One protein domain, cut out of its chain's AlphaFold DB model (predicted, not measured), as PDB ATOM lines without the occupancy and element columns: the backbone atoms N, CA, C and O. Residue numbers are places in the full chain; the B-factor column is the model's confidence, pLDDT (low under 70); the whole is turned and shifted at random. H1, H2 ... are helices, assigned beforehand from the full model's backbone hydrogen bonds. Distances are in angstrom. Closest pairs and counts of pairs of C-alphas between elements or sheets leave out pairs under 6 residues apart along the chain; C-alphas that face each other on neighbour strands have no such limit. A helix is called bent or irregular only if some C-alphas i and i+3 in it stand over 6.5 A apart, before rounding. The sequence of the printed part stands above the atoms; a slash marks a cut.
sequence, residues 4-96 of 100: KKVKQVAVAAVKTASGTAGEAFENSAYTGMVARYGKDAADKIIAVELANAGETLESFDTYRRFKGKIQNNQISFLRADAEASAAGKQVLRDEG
ATOM      1  N   LYS A   4      27.653 103.814  31.488       64.00
ATOM      2  CA  LYS A   4      28.078 105.193  31.793       64.00
ATOM      3  C   LYS A   4      28.663 105.338  33.204       64.00
ATOM      4  O   LYS A   4      29.680 106.008  33.364       64.00
ATOM      5  N   LYS A   5      28.064 104.686  34.211       68.62
ATOM      6  CA  LYS A   5      28.558 104.714  35.600       68.62
ATOM      7  C   LYS A   5      29.892 103.981  35.739       68.62
ATOM      8  O   LYS A   5      30.777 104.477  36.421       68.62
ATOM      9  N   VAL A   6      30.067 102.850  35.052       69.88
ATOM     10  CA  VAL A   6      31.330 102.086  35.072       69.88
ATOM     11  C   VAL A   6      32.486 102.916  34.500       69.88
ATOM     12  O   VAL A   6      33.548 102.998  35.113       69.88
ATOM     13  N   LYS A   7      32.264 103.614  33.378       66.25
ATOM     14  CA  LYS A   7      33.280 104.481  32.762       66.25
ATOM     15  C   LYS A   7      33.670 105.664  33.657       66.25
ATOM     16  O   LYS A   7      34.849 105.984  33.753       66.25
ATOM     17  N   GLN A   8      32.708 106.296  34.333       68.38
ATOM     18  CA  GLN A   8      32.991 107.399  35.262       68.38
ATOM     19  C   GLN A   8      33.816 106.951  36.473       68.38
ATOM     20  O   GLN A   8      34.781 107.625  36.824       68.38
ATOM     21  N   VAL A   9      33.479 105.806  37.073       69.88
ATOM     22  CA  VAL A   9      34.237 105.248  38.207       69.88
ATOM     23  C   VAL A   9      35.665 104.889  37.789       69.88
ATOM     24  O   VAL A   9      36.606 105.224  38.500       69.88
ATOM     25  N   ALA A  10      35.847 104.289  36.608       56.44
ATOM     26  CA  ALA A  10      37.172 103.955  36.089       56.44
ATOM     27  C   ALA A  10      38.039 105.202  35.835       56.44
ATOM     28  O   ALA A  10      39.204 105.230  36.219       56.44
ATOM     29  N   VAL A  11      37.474 106.260  35.242       63.84
ATOM     30  CA  VAL A  11      38.194 107.527  35.015       63.84
ATOM     31  C   VAL A  11      38.578 108.195  36.335       63.84
ATOM     32  O   VAL A  11      39.700 108.683  36.465       63.84
ATOM     33  N   ALA A  12      37.681 108.196  37.324       59.06
ATOM     34  CA  ALA A  12      37.977 108.727  38.649       59.06
ATOM     35  C   ALA A  12      39.102 107.934  39.331       59.06
ATOM     36  O   ALA A  12      40.058 108.533  39.809       59.06
ATOM     37  N   ALA A  13      39.041 106.599  39.293       52.81
ATOM     38  CA  ALA A  13      40.068 105.732  39.863       52.81
ATOM     39  C   ALA A  13      41.440 105.936  39.201       52.81
ATOM     40  O   ALA A  13      42.441 106.061  39.903       52.81
ATOM     41  N   VAL A  14      41.490 106.042  37.868       48.62
ATOM     42  CA  VAL A  14      42.729 106.345  37.134       48.62
ATOM     43  C   VAL A  14      43.260 107.720  37.525       48.62
ATOM     44  O   VAL A  14      44.433 107.833  37.851       48.62
ATOM     45  N   LYS A  15      42.412 108.754  37.583       51.34
ATOM     46  CA  LYS A  15      42.836 110.106  37.978       51.34
ATOM     47  C   LYS A  15      43.378 110.144  39.413       51.34
ATOM     48  O   LYS A  15      44.387 110.797  39.660       51.34
ATOM     49  N   THR A  16      42.753 109.424  40.341       58.25
ATOM     50  CA  THR A  16      43.212 109.303  41.734       58.25
ATOM     51  C   THR A  16      44.528 108.529  41.837       58.25
ATOM     52  O   THR A  16      45.433 108.953  42.561       58.25
ATOM     53  N   ALA A  17      44.674 107.435  41.085       56.22
ATOM     54  CA  ALA A  17      45.916 106.671  41.020       56.22
ATOM     55  C   ALA A  17      47.053 107.502  40.404       56.22
ATOM     56  O   ALA A  17      48.150 107.533  40.954       56.22
ATOM     57  N   SER A  18      46.777 108.243  39.328       58.66
ATOM     58  CA  SER A  18      47.724 109.171  38.704       58.66
ATOM     59  C   SER A  18      48.105 110.322  39.632       58.66
ATOM     60  O   SER A  18      49.269 110.694  39.663       58.66
ATOM     61  N   GLY A  19      47.168 110.850  40.428       64.75
ATOM     62  CA  GLY A  19      47.462 111.866  41.442       64.75
ATOM     63  C   GLY A  19      48.387 111.336  42.540       64.75
ATOM     64  O   GLY A  19      49.394 111.958  42.850       64.75
ATOM     65  N   THR A  20      48.106 110.139  43.056       67.75
ATOM     66  CA  THR A  20      48.928 109.494  44.097       67.75
ATOM     67  C   THR A  20      50.321 109.118  43.575       67.75
ATOM     68  O   THR A  20      51.319 109.277  44.277       67.75
ATOM     69  N   ALA A  21      50.404 108.646  42.327       64.94
ATOM     70  CA  ALA A  21      51.669 108.357  41.655       64.94
ATOM     71  C   ALA A  21      52.466 109.637  41.361       64.94
ATOM     72  O   ALA A  21      53.680 109.645  41.540       64.94
ATOM     73  N   GLY A  22      51.785 110.721  40.976       71.19
ATOM     74  CA  GLY A  22      52.379 112.045  40.801       71.19
ATOM     75  C   GLY A  22      52.985 112.567  42.102       71.19
ATOM     76  O   GLY A  22      54.164 112.886  42.134       71.19
ATOM     77  N   GLU A  23      52.238 112.539  43.208       74.88
ATOM     78  CA  GLU A  23      52.749 112.949  44.528       74.88
ATOM     79  C   GLU A  23      53.973 112.126  44.973       74.88
ATOM     80  O   GLU A  23      54.936 112.662  45.526       74.88
ATOM     81  N   ALA A  24      53.960 110.809  44.736       72.81
ATOM     82  CA  ALA A  24      55.102 109.949  45.042       72.81
ATOM     83  C   ALA A  24      56.322 110.273  44.165       72.81
ATOM     84  O   ALA A  24      57.457 110.244  44.650       72.81
ATOM     85  N   PHE A  25      56.092 110.608  42.894       77.12
ATOM     86  CA  PHE A  25      57.135 111.008  41.959       77.12
ATOM     87  C   PHE A  25      57.776 112.343  42.356       77.12
ATOM     88  O   PHE A  25      59.000 112.408  42.434       77.12
ATOM     89  N   GLU A  26      56.983 113.356  42.715       81.19
ATOM     90  CA  GLU A  26      57.490 114.651  43.201       81.19
ATOM     91  C   GLU A  26      58.322 114.492  44.483       81.19
ATOM     92  O   GLU A  26      59.424 115.033  44.619       81.19
ATOM     93  N   ASN A  27      57.862 113.648  45.415       82.44
ATOM     94  CA  ASN A  27      58.635 113.346  46.618       82.44
ATOM     95  C   ASN A  27      59.971 112.666  46.300       82.44
ATOM     96  O   ASN A  27      60.988 113.006  46.917       82.44
ATOM     97  N   SER A  28      59.974 111.731  45.348       83.12
ATOM     98  CA  SER A  28      61.185 111.070  44.859       83.12
ATOM     99  C   SER A  28      62.133 112.058  44.171       83.12
ATOM    100  O   SER A  28      63.335 112.036  44.438       83.12
ATOM    101  N   ALA A  29      61.605 112.983  43.364       87.44
ATOM    102  CA  ALA A  29      62.383 114.004  42.668       87.44
ATOM    103  C   ALA A  29      63.160 114.892  43.649       87.44
ATOM    104  O   ALA A  29      64.381 115.027  43.511       87.44
ATOM    105  N   TYR A  30      62.500 115.403  44.696       90.56
ATOM    106  CA  TYR A  30      63.186 116.172  45.737       90.56
ATOM    107  C   TYR A  30      64.170 115.313  46.545       90.56
ATOM    108  O   TYR A  30      65.276 115.767  46.825       90.56
ATOM    109  N   THR A  31      63.858 114.048  46.860       89.75
ATOM    110  CA  THR A  31      64.846 113.138  47.483       89.75
ATOM    111  C   THR A  31      66.094 113.001  46.604       89.75
ATOM    112  O   THR A  31      67.219 113.063  47.098       89.75
ATOM    113  N   GLY A  32      65.909 112.892  45.287       92.56
ATOM    114  CA  GLY A  32      66.997 112.894  44.318       92.56
ATOM    115  C   GLY A  32      67.751 114.225  44.255       92.56
ATOM    116  O   GLY A  32      68.952 114.222  43.999       92.56
ATOM    117  N   MET A  33      67.093 115.368  44.473       92.69
ATOM    118  CA  MET A  33      67.769 116.670  44.595       92.69
ATOM    119  C   MET A  33      68.641 116.727  45.849       92.69
ATOM    120  O   MET A  33      69.805 117.103  45.750       92.69
ATOM    121  N   VAL A  34      68.121 116.286  46.998       95.06
ATOM    122  CA  VAL A  34      68.879 116.217  48.257       95.06
ATOM    123  C   VAL A  34      70.099 115.309  48.107       95.06
ATOM    124  O   VAL A  34      71.190 115.685  48.522       95.06
ATOM    125  N   ALA A  35      69.947 114.146  47.467       94.62
ATOM    126  CA  ALA A  35      71.058 113.226  47.231       94.62
ATOM    127  C   ALA A  35      72.146 113.816  46.312       94.62
ATOM    128  O   ALA A  35      73.324 113.527  46.494       94.62
ATOM    129  N   ARG A  36      71.757 114.637  45.326       96.31
ATOM    130  CA  ARG A  36      72.681 115.238  44.349       96.31
ATOM    131  C   ARG A  36      73.381 116.493  44.860       96.31
ATOM    132  O   ARG A  36      74.548 116.698  44.545       96.31
ATOM    133  N   TYR A  37      72.666 117.342  45.592       95.00
ATOM    134  CA  TYR A  37      73.115 118.702  45.908       95.00
ATOM    135  C   TYR A  37      73.244 118.973  47.412       95.00
ATOM    136  O   TYR A  37      73.758 120.017  47.803       95.00
ATOM    137  N   GLY A  38      72.797 118.048  48.264       96.12
ATOM    138  CA  GLY A  38      72.637 118.275  49.699       96.12
ATOM    139  C   GLY A  38      71.318 118.980  50.032       96.12
ATOM    140  O   GLY A  38      70.678 119.591  49.172       96.12
ATOM    141  N   LYS A  39      70.897 118.881  51.301       92.94
ATOM    142  CA  LYS A  39      69.601 119.414  51.753       92.94
ATOM    143  C   LYS A  39      69.520 120.932  51.583       92.94
ATOM    144  O   LYS A  39      68.586 121.412  50.957       92.94
ATOM    145  N   ASP A  40      70.530 121.664  52.045       94.81
ATOM    146  CA  ASP A  40      70.522 123.132  52.021       94.81
ATOM    147  C   ASP A  40      70.402 123.705  50.603       94.81
ATOM    148  O   ASP A  40      69.747 124.725  50.386       94.81
ATOM    149  N   ALA A  41      71.034 123.056  49.621       94.00
ATOM    150  CA  ALA A  41      70.926 123.458  48.224       94.00
ATOM    151  C   ALA A  41      69.551 123.101  47.648       94.00
ATOM    152  O   ALA A  41      68.934 123.940  46.996       94.00
ATOM    153  N   ALA A  42      69.049 121.892  47.915       93.94
ATOM    154  CA  ALA A  42      67.721 121.472  47.475       93.94
ATOM    155  C   ALA A  42      66.615 122.383  48.038       93.94
ATOM    156  O   ALA A  42      65.754 122.818  47.278       93.94
ATOM    157  N   ASP A  43      66.684 122.737  49.324       94.81
ATOM    158  CA  ASP A  43      65.747 123.648  49.991       94.81
ATOM    159  C   ASP A  43      65.732 125.027  49.326       94.81
ATOM    160  O   ASP A  43      64.668 125.562  49.020       94.81
ATOM    161  N   LYS A  44      66.912 125.593  49.040       94.06
ATOM    162  CA  LYS A  44      67.020 126.887  48.349       94.06
ATOM    163  C   LYS A  44      66.454 126.844  46.934       94.06
ATOM    164  O   LYS A  44      65.851 127.824  46.507       94.06
ATOM    165  N   ILE A  45      66.649 125.737  46.217       91.56
ATOM    166  CA  ILE A  45      66.126 125.571  44.856       91.56
ATOM    167  C   ILE A  45      64.594 125.558  44.878       91.56
ATOM    168  O   ILE A  45      63.976 126.286  44.107       91.56
ATOM    169  N   ILE A  46      63.978 124.785  45.778       93.88
ATOM    170  CA  ILE A  46      62.512 124.677  45.817       93.88
ATOM    171  C   ILE A  46      61.827 125.876  46.475       93.88
ATOM    172  O   ILE A  46      60.647 126.102  46.230       93.88
ATOM    173  N   ALA A  47      62.533 126.661  47.296       93.69
ATOM    174  CA  ALA A  47      61.941 127.773  48.040       93.69
ATOM    175  C   ALA A  47      61.219 128.784  47.134       93.69
ATOM    176  O   ALA A  47      60.191 129.331  47.529       93.69
ATOM    177  N   VAL A  48      61.722 129.004  45.915       91.81
ATOM    178  CA  VAL A  48      61.080 129.890  44.931       91.81
ATOM    179  C   VAL A  48      59.761 129.299  44.432       91.81
ATOM    180  O   VAL A  48      58.765 130.014  44.349       91.81
ATOM    181  N   GLU A  49      59.726 128.000  44.133       91.56
ATOM    182  CA  GLU A  49      58.495 127.328  43.700       91.56
ATOM    183  C   GLU A  49      57.446 127.303  44.813       91.56
ATOM    184  O   GLU A  49      56.280 127.608  44.560       91.56
ATOM    185  N   LEU A  50      57.868 127.025  46.050       93.69
ATOM    186  CA  LEU A  50      56.992 127.063  47.219       93.69
ATOM    187  C   LEU A  50      56.406 128.462  47.426       93.69
ATOM    188  O   LEU A  50      55.189 128.601  47.520       93.69
ATOM    189  N   ALA A  51      57.240 129.505  47.406       94.62
ATOM    190  CA  ALA A  51      56.779 130.881  47.577       94.62
ATOM    191  C   ALA A  51      55.776 131.299  46.488       94.62
ATOM    192  O   ALA A  51      54.763 131.926  46.794       94.62
ATOM    193  N   ASN A  52      56.011 130.901  45.232       94.31
ATOM    194  CA  ASN A  52      55.086 131.157  44.124       94.31
ATOM    195  C   ASN A  52      53.735 130.444  44.301       94.31
ATOM    196  O   ASN A  52      52.713 130.945  43.833       94.31
ATOM    197  N   ALA A  53      53.726 129.295  44.979       94.25
ATOM    198  CA  ALA A  53      52.518 128.558  45.337       94.25
ATOM    199  C   ALA A  53      51.867 129.040  46.652       94.25
ATOM    200  O   ALA A  53      50.809 128.536  47.019       94.25
ATOM    201  N   GLY A  54      52.467 130.010  47.354       96.06
ATOM    202  CA  GLY A  54      52.007 130.467  48.670       96.06
ATOM    203  C   GLY A  54      52.335 129.506  49.819       96.06
ATOM    204  O   GLY A  54      51.729 129.597  50.883       96.06
ATOM    205  N   GLU A  55      53.282 128.595  49.610       96.38
ATOM    206  CA  GLU A  55      53.726 127.585  50.568       96.38
ATOM    207  C   GLU A  55      55.082 127.947  51.190       96.38
ATOM    208  O   GLU A  55      55.824 128.802  50.697       96.38
ATOM    209  N   THR A  56      55.435 127.271  52.284       95.69
ATOM    210  CA  THR A  56      56.712 127.454  52.982       95.69
ATOM    211  C   THR A  56      57.519 126.161  52.993       95.69
ATOM    212  O   THR A  56      56.995 125.063  52.811       95.69
ATOM    213  N   LEU A  57      58.826 126.268  53.256       94.00
ATOM    214  CA  LEU A  57      59.657 125.081  53.495       94.00
ATOM    215  C   LEU A  57      59.113 124.229  54.651       94.00
ATOM    216  O   LEU A  57      59.154 123.005  54.586       94.00
ATOM    217  N   GLU A  58      58.551 124.862  55.681       94.88
ATOM    218  CA  GLU A  58      57.951 124.166  56.821       94.88
ATOM    219  C   GLU A  58      56.688 123.382  56.429       94.88
ATOM    220  O   GLU A  58      56.524 122.228  56.849       94.88
ATOM    221  N   SER A  59      55.798 123.971  55.620       94.38
ATOM    222  CA  SER A  59      54.589 123.280  55.158       94.38
ATOM    223  C   SER A  59      54.948 122.113  54.237       94.38
ATOM    224  O   SER A  59      54.399 121.015  54.388       94.38
ATOM    225  N   PHE A  60      55.949 122.295  53.375       92.25
ATOM    226  CA  PHE A  60      56.499 121.239  52.532       92.25
ATOM    227  C   PHE A  60      57.121 120.093  53.343       92.25
ATOM    228  O   PHE A  60      56.780 118.925  53.131       92.25
ATOM    229  N   ASP A  61      57.978 120.396  54.320       91.38
ATOM    230  CA  ASP A  61      58.599 119.388  55.187       91.38
ATOM    231  C   ASP A  61      57.542 118.632  56.007       91.38
ATOM    232  O   ASP A  61      57.598 117.403  56.150       91.38
ATOM    233  N   THR A  62      56.521 119.344  56.492       93.38
ATOM    234  CA  THR A  62      55.381 118.746  57.195       93.38
ATOM    235  C   THR A  62      54.619 117.779  56.296       93.38
ATOM    236  O   THR A  62      54.374 116.635  56.700       93.38
ATOM    237  N   TYR A  63      54.291 118.205  55.073       90.44
ATOM    238  CA  TYR A  63      53.635 117.376  54.067       90.44
ATOM    239  C   TYR A  63      54.448 116.111  53.776       90.44
ATOM    240  O   TYR A  63      53.921 115.000  53.883       90.44
ATOM    241  N   ARG A  64      55.747 116.256  53.484       89.31
ATOM    242  CA  ARG A  64      56.646 115.133  53.183       89.31
ATOM    243  C   ARG A  64      56.715 114.135  54.325       89.31
ATOM    244  O   ARG A  64      56.554 112.933  54.106       89.31
ATOM    245  N   ARG A  65      56.918 114.620  55.553       90.69
ATOM    246  CA  ARG A  65      56.960 113.775  56.752       90.69
ATOM    247  C   ARG A  65      55.656 112.999  56.916       90.69
ATOM    248  O   ARG A  65      55.690 111.800  57.181       90.69
ATOM    249  N   PHE A  66      54.513 113.663  56.765       90.38
ATOM    250  CA  PHE A  66      53.202 113.039  56.919       90.38
ATOM    251  C   PHE A  66      52.919 111.996  55.827       90.38
ATOM    252  O   PHE A  66      52.589 110.851  56.140       90.38
ATOM    253  N   LYS A  67      53.116 112.350  54.552       85.12
ATOM    254  CA  LYS A  67      52.934 111.431  53.418       85.12
ATOM    255  C   LYS A  67      53.881 110.241  53.489       85.12
ATOM    256  O   LYS A  67      53.439 109.121  53.258       85.12
ATOM    257  N   GLY A  68      55.134 110.450  53.890       84.94
ATOM    258  CA  GLY A  68      56.087 109.365  54.112       84.94
ATOM    259  C   GLY A  68      55.596 108.359  55.160       84.94
ATOM    260  O   GLY A  68      55.696 107.153  54.949       84.94
ATOM    261  N   LYS A  69      54.983 108.821  56.259       89.38
ATOM    262  CA  LYS A  69      54.373 107.927  57.263       89.38
ATOM    263  C   LYS A  69      53.195 107.123  56.704       89.38
ATOM    264  O   LYS A  69      53.042 105.956  57.059       89.38
ATOM    265  N   ILE A  70      52.377 107.721  55.835       87.25
ATOM    266  CA  ILE A  70      51.282 107.013  55.150       87.25
ATOM    267  C   ILE A  70      51.841 105.955  54.191       87.25
ATOM    268  O   ILE A  70      51.437 104.797  54.252       87.25
ATOM    269  N   GLN A  71      52.801 106.329  53.339       81.12
ATOM    270  CA  GLN A  71      53.414 105.429  52.353       81.12
ATOM    271  C   GLN A  71      54.128 104.240  53.011       81.12
ATOM    272  O   GLN A  71      54.072 103.128  52.497       81.12
ATOM    273  N   ASN A  72      54.723 104.452  54.187       85.56
ATOM    274  CA  ASN A  72      55.360 103.402  54.984       85.56
ATOM    275  C   ASN A  72      54.384 102.662  55.923       85.56
ATOM    276  O   ASN A  72      54.825 101.974  56.841       85.56
ATOM    277  N   ASN A  73      53.064 102.808  55.736       87.50
ATOM    278  CA  ASN A  73      52.004 102.146  56.516       87.50
ATOM    279  C   ASN A  73      52.034 102.417  58.044       87.50
ATOM    280  O   ASN A  73      51.399 101.713  58.838       87.50
ATOM    281  N   GLN A  74      52.737 103.465  58.477       92.19
ATOM    282  CA  GLN A  74      52.783 103.897  59.880       92.19
ATOM    283  C   GLN A  74      51.489 104.619  60.276       92.19
ATOM    284  O   GLN A  74      51.031 104.502  61.409       92.19
ATOM    285  N   ILE A  75      50.870 105.322  59.324       90.94
ATOM    286  CA  ILE A  75      49.536 105.915  59.449       90.94
ATOM    287  C   ILE A  75      48.637 105.248  58.406       90.94
ATOM    288  O   ILE A  75      48.947 105.281  57.219       90.94
ATOM    289  N   SER A  76      47.520 104.659  58.836       92.44
ATOM    290  CA  SER A  76      46.524 104.073  57.935       92.44
ATOM    291  C   SER A  76      45.118 104.397  58.422       92.44
ATOM    292  O   SER A  76      44.666 103.879  59.441       92.44
ATOM    293  N   PHE A  77      44.420 105.245  57.669       88.56
ATOM    294  CA  PHE A  77      43.025 105.585  57.945       88.56
ATOM    295  C   PHE A  77      42.085 104.406  57.686       88.56
ATOM    296  O   PHE A  77      41.094 104.268  58.386       88.56
ATOM    297  N   LEU A  78      42.430 103.517  56.746       89.44
ATOM    298  CA  LEU A  78      41.676 102.283  56.504       89.44
ATOM    299  C   LEU A  78      41.747 101.338  57.705       89.44
ATOM    300  O   LEU A  78      40.747 100.737  58.077       89.44
ATOM    301  N   ARG A  79      42.930 101.224  58.325       92.00
ATOM    302  CA  ARG A  79      43.101 100.438  59.550       92.00
ATOM    303  C   ARG A  79      42.311 101.057  60.703       92.00
ATOM    304  O   ARG A  79      41.560 100.343  61.352       92.00
ATOM    305  N   ALA A  80      42.429 102.370  60.899       90.38
ATOM    306  CA  ALA A  80      41.693 103.076  61.945       90.38
ATOM    307  C   ALA A  80      40.163 102.944  61.787       90.38
ATOM    308  O   ALA A  80      39.465 102.709  62.767       90.38
ATOM    309  N   ASP A  81      39.644 103.045  60.560       93.19
ATOM    310  CA  ASP A  81      38.217 102.867  60.264       93.19
ATOM    311  C   ASP A  81      37.750 101.425  60.516       93.19
ATOM    312  O   ASP A  81      36.727 101.200  61.163       93.19
ATOM    313  N   ALA A  82      38.536 100.432  60.085       91.38
ATOM    314  CA  ALA A  82      38.236  99.026  60.339       91.38
ATOM    315  C   ALA A  82      38.206  98.706  61.844       91.38
ATOM    316  O   ALA A  82      37.304  98.005  62.305       91.38
ATOM    317  N   GLU A  83      39.156  99.243  62.613       92.25
ATOM    318  CA  GLU A  83      39.202  99.110  64.073       92.25
ATOM    319  C   GLU A  83      37.994  99.782  64.739       92.25
ATOM    320  O   GLU A  83      37.352  99.174  65.596       92.25
ATOM    321  N   ALA A  84      37.622 100.989  64.305       91.06
ATOM    322  CA  ALA A  84      36.441 101.687  64.808       91.06
ATOM    323  C   ALA A  84      35.141 100.929  64.492       91.06
ATOM    324  O   ALA A  84      34.273 100.787  65.356       91.06
ATOM    325  N   SER A  85      35.013 100.391  63.276       91.31
ATOM    326  CA  SER A  85      33.867  99.574  62.870       91.31
ATOM    327  C   SER A  85      33.774  98.290  63.696       91.31
ATOM    328  O   SER A  85      32.697  97.945  64.184       91.31
ATOM    329  N   ALA A  86      34.899  97.602  63.910       90.81
ATOM    330  CA  ALA A  86      34.953  96.405  64.740       90.81
ATOM    331  C   ALA A  86      34.563  96.707  66.195       90.81
ATOM    332  O   ALA A  86      33.738  95.990  66.760       90.81
ATOM    333  N   ALA A  87      35.083  97.797  66.767       90.81
ATOM    334  CA  ALA A  87      34.724  98.242  68.110       90.81
ATOM    335  C   ALA A  87      33.223  98.557  68.223       90.81
ATOM    336  O   ALA A  87      32.563  98.090  69.148       90.81
ATOM    337  N   GLY A  88      32.650  99.271  67.250       89.38
ATOM    338  CA  GLY A  88      31.214  99.557  67.219       89.38
ATOM    339  C   GLY A  88      30.354  98.295  67.101       89.38
ATOM    340  O   GLY A  88      29.365  98.148  67.817       89.38
ATOM    341  N   LYS A  89      30.750  97.341  66.246       90.75
ATOM    342  CA  LYS A  89      30.066  96.042  66.139       90.75
ATOM    343  C   LYS A  89      30.165  95.237  67.432       90.75
ATOM    344  O   LYS A  89      29.212  94.533  67.754       90.75
ATOM    345  N   GLN A  90      31.278  95.331  68.155       89.44
ATOM    346  CA  GLN A  90      31.435  94.668  69.446       89.44
ATOM    347  C   GLN A  90      30.477  95.252  70.487       89.44
ATOM    348  O   GLN A  90      29.727  94.493  71.084       89.44
ATOM    349  N   VAL A  91      30.404  96.581  70.613       91.75
ATOM    350  CA  VAL A  91      29.454  97.248  71.524       91.75
ATOM    351  C   VAL A  91      28.011  96.830  71.224       91.75
ATOM    352  O   VAL A  91      27.266  96.472  72.127       91.75
ATOM    353  N   LEU A  92      27.617  96.803  69.948       88.62
ATOM    354  CA  LEU A  92      26.275  96.358  69.561       88.62
ATOM    355  C   LEU A  92      26.011  94.889  69.925       88.62
ATOM    356  O   LEU A  92      24.896  94.564  70.324       88.62
ATOM    357  N   ARG A  93      27.014  94.010  69.806       88.81
ATOM    358  CA  ARG A  93      26.907  92.604  70.237       88.81
ATOM    359  C   ARG A  93      26.767  92.478  71.750       88.81
ATOM    360  O   ARG A  93      25.954  91.673  72.194       88.81
ATOM    361  N   ASP A  94      27.518  93.268  72.512       90.81
ATOM    362  CA  ASP A  94      27.468  93.274  73.979       90.81
ATOM    363  C   ASP A  94      26.092  93.742  74.491       90.81
ATOM    364  O   ASP A  94      25.580  93.214  75.476       90.81
ATOM    365  N   GLU A  95      25.439  94.645  73.756       90.69
ATOM    366  CA  GLU A  95      24.057  95.099  73.984       90.69
ATOM    367  C   GLU A  95      22.986  94.125  73.429       90.69
ATOM    368  O   GLU A  95      21.788  94.407  73.462       90.69
ATOM    369  N   GLY A  96      23.391  92.965  72.897       88.88
ATOM    370  CA  GLY A  96      22.488  91.910  72.420       88.88
ATOM    371  C   GLY A  96      21.972  92.078  70.986       88.88
ATOM    372  O   GLY A  96      21.128  91.297  70.539       88.88
TER     373      GLY A  96
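What this domain is: This is residues 4 to 96 of the 100 residues of an uncharacterized protein of Duganella sp. FT9W (UniProt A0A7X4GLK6). The last part of one long helix, H1, makes an open triangle with the two shorter helices H2 and H3, and two arms stick out from this body. One arm is residues 4 to 22 of H1; the other is residues 76 to 96, which hold H4. The printed part has 93 residues with four named helices, H1, H2, H3 and H4 in chain order, and no named strand; its class is all helix. The whole is extended, with a radius of gyration of the C-alphas of 19.6 A, and elongated, spanning 62 by 38 by 25 A.

How they stand to each other: H1, residues 4 to 37, is the longest helix. H2, residues 39 to 52, touches H1, and the closest C-alphas are those of Val 34 and Ala 42, 5.4 A apart. H1 touches H2 with residues 30 to 34 alone, and H2 touches H1 with residues 39 to 42 alone. The two form a helical hairpin and run opposite ways at a steep tilt of 45 degrees. H3, residues 57 to 71, touches H2 with residues 57 to 60 alone; the closest C-alphas are those of Ala 47 and Leu 57, 6.5 A apart. The lines of H2 and H3 are about perpendicular, at 75 degrees. H3 and H1 are close but not clearly touching, with the C-alphas of Asn 27 and Arg 64 the closest at 7.1 A. They run opposite ways at a steep tilt of 61 degrees. H4, residues 77 to 94, is apart from H1, H2 and H3. Every O i to N i+4 pair is within hydrogen-bond range in H1, H3 and H4; in H2 it is 8 of 10.

Where its parts are: H1 begins at C-alpha 4, (28.078, 105.193, 31.793), and runs 49.1 A to C-alpha 37, (73.115, 118.702, 45.908). H2 is 20.2 A long from first to last C-alpha and is irregular, but only just: C-alphas 45 and 48 are 6.6 A apart. H3 is 20.7 A long. H4 is 25.5 A long and ends at C-alpha 94, (27.468, 93.274, 73.979).

The domain as a whole: The two C-alphas farthest apart are those of Tyr 37 and Gly 96, 63.1 A. Without the two stretches that stand free, the body has 53 residues and spans 31 by 26 by 16 A. The printed part has no cut, and the three links, H1 to H2, H2 to H3 and H3 to H4, are tight. The mean pLDDT of the printed part is 84.8; residues 4 to 21 are under 70.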